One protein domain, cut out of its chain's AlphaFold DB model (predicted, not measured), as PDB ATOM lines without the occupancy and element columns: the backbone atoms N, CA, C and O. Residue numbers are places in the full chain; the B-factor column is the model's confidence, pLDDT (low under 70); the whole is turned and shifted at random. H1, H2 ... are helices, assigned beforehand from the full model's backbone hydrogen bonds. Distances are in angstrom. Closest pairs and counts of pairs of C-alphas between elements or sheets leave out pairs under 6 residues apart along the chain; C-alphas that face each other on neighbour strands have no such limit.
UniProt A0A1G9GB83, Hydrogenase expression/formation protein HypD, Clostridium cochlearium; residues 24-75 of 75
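What this domain is: This is residues 24 to 75 of the 75 residues of the protein "Hydrogenase expression/formation protein HypD" of Clostridium cochlearium (UniProt A0A1G9GB83). This is a rounded body with little regular structure, built mostly of loops with three short helices among them. The first printed residues and H3 lie at opposite ends of its length, and a long looping stretch, residues 36 to 58, leads from H1 to H2. The 52 printed residues are all helix in class, in the order H1, H2, H3, with only 17 residues in named elements and no named strand. The whole is compact, with a radius of gyration of the C-alphas of 9.6 A and spans of 26 by 21 by 18 A.

Where its parts are: H1 is residues 31 to 35, beginning at C-alpha 31 (-46.979, -48.006, -47.439). H2 is residues 59 to 62. H3, residues 67 to 74, measures 10.6 A and ends at C-alpha 74 (-30.069, -42.376, -44.602).

How they stand to each other: H1 and H2 only just touch, with 3 pairs of C-alphas within 8 A, the closest being Cys 31 and Cys 60 at 5.9 A. H1 and H3 are close but not clearly touching; their closest C-alphas, Ile 34 and Thr 67, are 7.5 A apart. H2 and H3 touch only at the corner by their link, the closest C-alphas being Met 61 and Ala 69 at 4.4 A. In H1 and H3 every O i to N i+4 pair is within hydrogen-bond range; H2 is too short for such a pair.

The domain as a whole: The C-alphas farthest apart, Thr 24 and Tyr 74, are 30.4 A apart. The H1 to H2 link is long, the H2 to H3 link tight. The printed part has no cut, and no printed residue is under 70 in pLDDT.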
ATOM      1  N   THR A  24     -59.953 -48.443 -41.441       87.06
ATOM      2  CA  THR A  24     -59.872 -47.982 -42.826       87.06
ATOM      3  C   THR A  24     -58.425 -47.700 -43.240       87.06
ATOM      4  O   THR A  24     -57.652 -47.188 -42.423       87.06
ATOM      5  N   PRO A  25     -58.051 -47.944 -44.509       85.50
ATOM      6  CA  PRO A  25     -56.756 -47.533 -45.038       85.50
ATOM      7  C   PRO A  25     -56.534 -46.024 -44.898       85.50
ATOM      8  O   PRO A  25     -57.453 -45.222 -45.074       85.50
ATOM      9  N   ILE A  26     -55.290 -45.632 -44.623       90.69
ATOM     10  CA  ILE A  26     -54.910 -44.222 -44.546       90.69
ATOM     11  C   ILE A  26     -54.877 -43.666 -45.963       90.69
ATOM     12  O   ILE A  26     -54.098 -44.124 -46.803       90.69
ATOM     13  N   LYS A  27     -55.731 -42.673 -46.220       90.50
ATOM     14  CA  LYS A  27     -55.833 -42.032 -47.529       90.50
ATOM     15  C   LYS A  27     -54.453 -41.542 -47.973       90.50
ATOM     16  O   LYS A  27     -53.700 -40.988 -47.176       90.50
ATOM     17  N   ASP A  28     -54.132 -41.761 -49.246       94.31
ATOM     18  CA  ASP A  28     -52.910 -41.292 -49.912       94.31
ATOM     19  C   ASP A  28     -51.574 -41.917 -49.464       94.31
ATOM     20  O   ASP A  28     -50.548 -41.687 -50.113       94.31
ATOM     21  N   CYS A  29     -51.558 -42.724 -48.402       97.31
ATOM     22  CA  CYS A  29     -50.375 -43.474 -48.002       97.31
ATOM     23  C   CYS A  29     -50.222 -44.730 -48.871       97.31
ATOM     24  O   CYS A  29     -51.133 -45.548 -48.940       97.31
ATOM     25  N   ILE A  30     -49.042 -44.920 -49.471       97.44
ATOM     26  CA  ILE A  30     -48.719 -46.100 -50.296       97.44
ATOM     27  C   ILE A  30     -47.808 -47.105 -49.572       97.44
ATOM     28  O   ILE A  30     -47.032 -47.830 -50.188       97.44
ATOM     29  N   CYS A  31     -47.845 -47.129 -48.236       96.50
ATOM     30  CA  CYS A  31     -46.979 -48.006 -47.439       96.50
ATOM     31  C   CYS A  31     -47.204 -49.495 -47.765       96.50
ATOM     32  O   CYS A  31     -46.249 -50.258 -47.744       96.50
ATOM     33  N   ASN A  32     -48.414 -49.901 -48.158       95.19
ATOM     34  CA  ASN A  32     -48.685 -51.256 -48.647       95.19
ATOM     35  C   ASN A  32     -47.860 -51.605 -49.902       95.19
ATOM     36  O   ASN A  32     -47.291 -52.687 -49.959       95.19
ATOM     37  N   GLU A  33     -47.755 -50.689 -50.871       97.56
ATOM     38  CA  GLU A  33     -46.966 -50.877 -52.101       97.56
ATOM     39  C   GLU A  33     -45.457 -50.904 -51.804       97.56
ATOM     40  O   GLU A  33     -44.707 -51.672 -52.403       97.56
ATOM     41  N   ILE A  34     -45.013 -50.115 -50.820       97.44
ATOM     42  CA  ILE A  34     -43.619 -50.116 -50.353       97.44
ATOM     43  C   ILE A  34     -43.278 -51.422 -49.625       97.44
ATOM     44  O   ILE A  34     -42.203 -51.977 -49.838       97.44
ATOM     45  N   LEU A  35     -44.186 -51.935 -48.790       95.38
ATOM     46  CA  LEU A  35     -43.984 -53.177 -48.036       95.38
ATOM     47  C   LEU A  35     -43.858 -54.404 -48.942       95.38
ATOM     48  O   LEU A  35     -43.081 -55.301 -48.631       95.38
ATOM     49  N   ILE A  36     -44.581 -54.438 -50.063       96.56
ATOM     50  CA  ILE A  36     -44.463 -55.518 -51.056       96.56
ATOM     51  C   ILE A  36     -43.335 -55.278 -52.074       96.56
ATOM     52  O   ILE A  36     -43.173 -56.070 -52.998       96.56
ATOM     53  N   GLY A  37     -42.579 -54.183 -51.941       96.56
ATOM     54  CA  GLY A  37     -41.458 -53.854 -52.821       96.56
ATOM     55  C   GLY A  37     -41.850 -53.396 -54.229       96.56
ATOM     56  O   GLY A  37     -40.984 -53.319 -55.094       96.56
ATOM     57  N   SER A  38     -43.124 -53.074 -54.485       98.25
ATOM     58  CA  SER A  38     -43.568 -52.611 -55.809       98.25
ATOM     59  C   SER A  38     -43.285 -51.126 -56.055       98.25
ATOM     60  O   SER A  38     -43.224 -50.694 -57.207       98.25
ATOM     61  N   LYS A  39     -43.099 -50.336 -54.990       98.25
ATOM     62  CA  LYS A  39     -42.698 -48.922 -55.054       98.25
ATOM     63  C   LYS A  39     -41.671 -48.578 -53.979       98.25
ATOM     64  O   LYS A  39     -41.638 -49.176 -52.910       98.25
ATOM     65  N   SER A  40     -40.859 -47.561 -54.242       97.69
ATOM     66  CA  SER A  40     -39.933 -46.971 -53.274       97.69
ATOM     67  C   SER A  40     -40.573 -45.800 -52.509       97.69
ATOM     68  O   SER A  40     -41.524 -45.183 -53.002       97.69
ATOM     69  N   PRO A  41     -40.039 -45.416 -51.331       98.00
ATOM     70  CA  PRO A  41     -40.500 -44.231 -50.600       98.00
ATOM     71  C   PRO A  41     -40.481 -42.940 -51.427       98.00
ATOM     72  O   PRO A  41     -41.367 -42.106 -51.265       98.00
ATOM     73  N   LEU A  42     -39.536 -42.800 -52.364       97.56
ATOM     74  CA  LEU A  42     -39.438 -41.640 -53.258       97.56
ATOM     75  C   LEU A  42     -40.633 -41.514 -54.217       97.56
ATOM     76  O   LEU A  42     -40.934 -40.419 -54.684       97.56
ATOM     77  N   GLN A  43     -41.352 -42.609 -54.477       98.25
ATOM     78  CA  GLN A  43     -42.576 -42.611 -55.285       98.25
ATOM     79  C   GLN A  43     -43.831 -42.270 -54.459       98.25
ATOM     80  O   GLN A  43     -44.922 -42.133 -55.015       98.25
ATOM     81  N   CYS A  44     -43.714 -42.120 -53.134       98.00
ATOM     82  CA  CYS A  44     -44.822 -41.709 -52.280       98.00
ATOM     83  C   CYS A  44     -44.946 -40.183 -52.255       98.00
ATOM     84  O   CYS A  44     -44.066 -39.481 -51.762       98.00
ATOM     85  N   LYS A  45     -46.104 -39.657 -52.674       97.69
ATOM     86  CA  LYS A  45     -46.358 -38.206 -52.689       97.69
ATOM     87  C   LYS A  45     -46.293 -37.527 -51.313       97.69
ATOM     88  O   LYS A  45     -46.140 -36.309 -51.260       97.69
ATOM     89  N   LEU A  46     -46.432 -38.290 -50.227       98.12
ATOM     90  CA  LEU A  46     -46.406 -37.786 -48.851       98.12
ATOM     91  C   LEU A  46     -44.995 -37.798 -48.237       98.12
ATOM     92  O   LEU A  46     -44.758 -37.100 -47.251       98.12
ATOM     93  N   PHE A  47     -44.074 -38.600 -48.784       98.19
ATOM     94  CA  PHE A  47     -42.742 -38.820 -48.222       98.19
ATOM     95  C   PHE A  47     -41.901 -37.537 -48.236       98.19
ATOM     96  O   PHE A  47     -41.902 -36.806 -49.224       98.19
ATOM     97  N   ARG A  48     -41.206 -37.248 -47.122       97.31
ATOM     98  CA  ARG A  48     -40.431 -36.006 -46.896       97.31
ATOM     99  C   ARG A  48     -41.236 -34.705 -46.998       97.31
ATOM    100  O   ARG A  48     -40.663 -33.622 -47.009       97.31
ATOM    101  N   LYS A  49     -42.564 -34.809 -47.020       96.50
ATOM    102  CA  LYS A  49     -43.487 -33.676 -46.976       96.50
ATOM    103  C   LYS A  49     -44.302 -33.774 -45.692       96.50
ATOM    104  O   LYS A  49     -43.772 -33.625 -44.593       96.50
ATOM    105  N   THR A  50     -45.582 -34.098 -45.829       97.50
ATOM    106  CA  THR A  50     -46.498 -34.270 -44.704       97.50
ATOM    107  C   THR A  50     -46.185 -35.518 -43.880       97.50
ATOM    108  O   THR A  50     -46.449 -35.508 -42.685       97.50
ATOM    109  N   CYS A  51     -45.604 -36.563 -44.485       98.19
ATOM    110  CA  CYS A  51     -45.140 -37.763 -43.790       98.19
ATOM    111  C   CYS A  51     -43.631 -37.671 -43.515       98.19
ATOM    112  O   CYS A  51     -42.814 -37.749 -44.440       98.19
ATOM    113  N   ASN A  52     -43.271 -37.515 -42.240       97.44
ATOM    114  CA  ASN A  52     -41.892 -37.391 -41.756       97.44
ATOM    115  C   ASN A  52     -41.741 -37.990 -40.339       97.44
ATOM    116  O   ASN A  52     -42.707 -38.509 -39.783       97.44
ATOM    117  N   LEU A  53     -40.536 -37.943 -39.755       96.25
ATOM    118  CA  LEU A  53     -40.258 -38.561 -38.446       96.25
ATOM    119  C   LEU A  53     -41.044 -37.940 -37.280       96.25
ATOM    120  O   LEU A  53     -41.336 -38.641 -36.316       96.25
ATOM    121  N   GLN A  54     -41.365 -36.645 -37.349       96.81
ATOM    122  CA  GLN A  54     -42.153 -35.958 -36.320       96.81
ATOM    123  C   GLN A  54     -43.658 -36.144 -36.542       96.81
ATOM    124  O   GLN A  54     -44.417 -36.211 -35.580       96.81
ATOM    125  N   ASN A  55     -44.084 -36.259 -37.803       97.38
ATOM    126  CA  ASN A  55     -45.470 -36.473 -38.206       97.38
ATOM    127  C   ASN A  55     -45.595 -37.700 -39.131       97.38
ATOM    128  O   ASN A  55     -45.688 -37.558 -40.359       97.38
ATOM    129  N   PRO A  56     -45.552 -38.926 -38.579       97.06
ATOM    130  CA  PRO A  56     -45.657 -40.134 -39.380       97.06
ATOM    131  C   PRO A  56     -47.107 -40.374 -39.813       97.06
ATOM    132  O   PRO A  56     -47.992 -40.578 -38.988       97.06
ATOM    133  N   VAL A  57     -47.352 -40.414 -41.125       97.31
ATOM    134  CA  VAL A  57     -48.689 -40.715 -41.672       97.31
ATOM    135  C   VAL A  57     -48.953 -42.219 -41.740       97.31
ATOM    136  O   VAL A  57     -50.082 -42.646 -41.561       97.31
ATOM    137  N   GLY A  58     -47.936 -43.038 -42.015       95.25
ATOM    138  CA  GLY A  58     -48.084 -44.488 -42.168       95.25
ATOM    139  C   GLY A  58     -47.090 -45.273 -41.322       95.25
ATOM    140  O   GLY A  58     -46.044 -44.754 -40.929       95.25
ATOM    141  N   VAL A  59     -47.379 -46.560 -41.103       95.31
ATOM    142  CA  VAL A  59     -46.550 -47.455 -40.270       95.31
ATOM    143  C   VAL A  59     -45.104 -47.556 -40.761       95.31
ATOM    144  O   VAL A  59     -44.186 -47.635 -39.949       95.31
ATOM    145  N   CYS A  60     -44.879 -47.442 -42.074       97.31
ATOM    146  CA  CYS A  60     -43.543 -47.421 -42.665       97.31
ATOM    147  C   CYS A  60     -42.684 -46.226 -42.203       97.31
ATOM    148  O   CYS A  60     -41.464 -46.304 -42.304       97.31
ATOM    149  N   MET A  61     -43.293 -45.114 -41.770       97.88
ATOM    150  CA  MET A  61     -42.593 -43.941 -41.223       97.88
ATOM    151  C   MET A  61     -42.577 -43.950 -39.688       97.88
ATOM    152  O   MET A  61     -41.616 -43.483 -39.088       97.88
ATOM    153  N   ALA A  62     -43.625 -44.482 -39.051       97.12
ATOM    154  CA  ALA A  62     -43.716 -44.555 -37.591       97.12
ATOM    155  C   ALA A  62     -42.770 -45.606 -36.981       97.12
ATOM    156  O   ALA A  62     -42.305 -45.446 -35.854       97.12
ATOM    157  N   SER A  63     -42.495 -46.693 -37.706       96.69
ATOM    158  CA  SER A  63     -41.621 -47.765 -37.230       96.69
ATOM    159  C   SER A  63     -40.145 -47.426 -37.427       96.69
ATOM    160  O   SER A  63     -39.743 -46.947 -38.486       96.69
ATOM    161  N   ARG A  64     -39.309 -47.775 -36.440       94.00
ATOM    162  CA  ARG A  64     -37.840 -47.696 -36.554       94.00
ATOM    163  C   ARG A  64     -37.286 -48.609 -37.647       94.00
ATOM    164  O   ARG A  64     -36.269 -48.272 -38.242       94.00
ATOM    165  N   GLU A  65     -37.959 -49.728 -37.897       96.94
ATOM    166  CA  GLU A  65     -37.616 -50.710 -38.934       96.94
ATOM    167  C   GLU A  65     -38.356 -50.436 -40.252       96.94
ATOM    168  O   GLU A  65     -38.221 -51.171 -41.223       96.94
ATOM    169  N   GLY A  66     -39.177 -49.383 -40.299       97.50
ATOM    170  CA  GLY A  66     -39.977 -49.063 -41.469       97.50
ATOM    171  C   GLY A  66     -39.127 -48.509 -42.610       97.50
ATOM    172  O   GLY A  66     -38.342 -47.579 -42.423       97.50
ATOM    173  N   THR A  67     -39.342 -49.021 -43.826       97.94
ATOM    174  CA  THR A  67     -38.591 -48.614 -45.025       97.94
ATOM    175  C   THR A  67     -38.608 -47.102 -45.245       97.94
ATOM    176  O   THR A  67     -37.582 -46.529 -45.596       97.94
ATOM    177  N   CYS A  68     -39.739 -46.427 -44.999       98.12
ATOM    178  CA  CYS A  68     -39.805 -44.969 -45.139       98.12
ATOM    179  C   CYS A  68     -38.958 -44.263 -44.073       98.12
ATOM    180  O   CYS A  68     -38.228 -43.342 -44.413       98.12
ATOM    181  N   ALA A  69     -39.014 -44.684 -42.809       98.31
ATOM    182  CA  ALA A  69     -38.208 -44.084 -41.745       98.31
ATOM    183  C   ALA A  69     -36.701 -44.253 -41.996       98.31
ATOM    184  O   ALA A  69     -35.933 -43.311 -41.798       98.31
ATOM    185  N   ILE A  70     -36.288 -45.432 -42.471       97.88
ATOM    186  CA  ILE A  70     -34.892 -45.730 -42.815       97.88
ATOM    187  C   ILE A  70     -34.439 -44.859 -43.994       97.88
ATOM    188  O   ILE A  70     -33.436 -44.155 -43.876       97.88
ATOM    189  N   TYR A  71     -35.210 -44.822 -45.087       97.62
ATOM    190  CA  TYR A  71     -34.924 -43.953 -46.237       97.62
ATOM    191  C   TYR A  71     -34.906 -42.472 -45.858       97.62
ATOM    192  O   TYR A  71     -34.098 -41.708 -46.371       97.62
ATOM    193  N   TYR A  72     -35.783 -42.033 -44.954       97.62
ATOM    194  CA  TYR A  72     -35.789 -40.645 -44.505       97.62
ATOM    195  C   TYR A  72     -34.455 -40.274 -43.849       97.62
ATOM    196  O   TYR A  72     -33.941 -39.195 -44.128       97.62
ATOM    197  N   LYS A  73     -33.910 -41.159 -43.006       96.38
ATOM    198  CA  LYS A  73     -32.687 -40.917 -42.228       96.38
ATOM    199  C   LYS A  73     -31.396 -41.045 -43.030       96.38
ATOM    200  O   LYS A  73     -30.457 -40.318 -42.727       96.38
ATOM    201  N   TYR A  74     -31.338 -41.972 -43.984       95.75
ATOM    202  CA  TYR A  74     -30.069 -42.376 -44.602       95.75
ATOM    203  C   TYR A  74     -30.068 -42.381 -46.136       95.75
ATOM    204  O   TYR A  74     -29.004 -42.572 -46.719       95.75
ATOM    205  N   GLY A  75     -31.232 -42.242 -46.776       86.31
ATOM    206  CA  GLY A  75     -31.375 -42.284 -48.237       86.31
ATOM    207  C   GLY A  75     -31.477 -40.921 -48.901       86.31
ATOM    208  O   GLY A  75     -31.436 -39.879 -48.206       86.31
TER     209      GLY A  75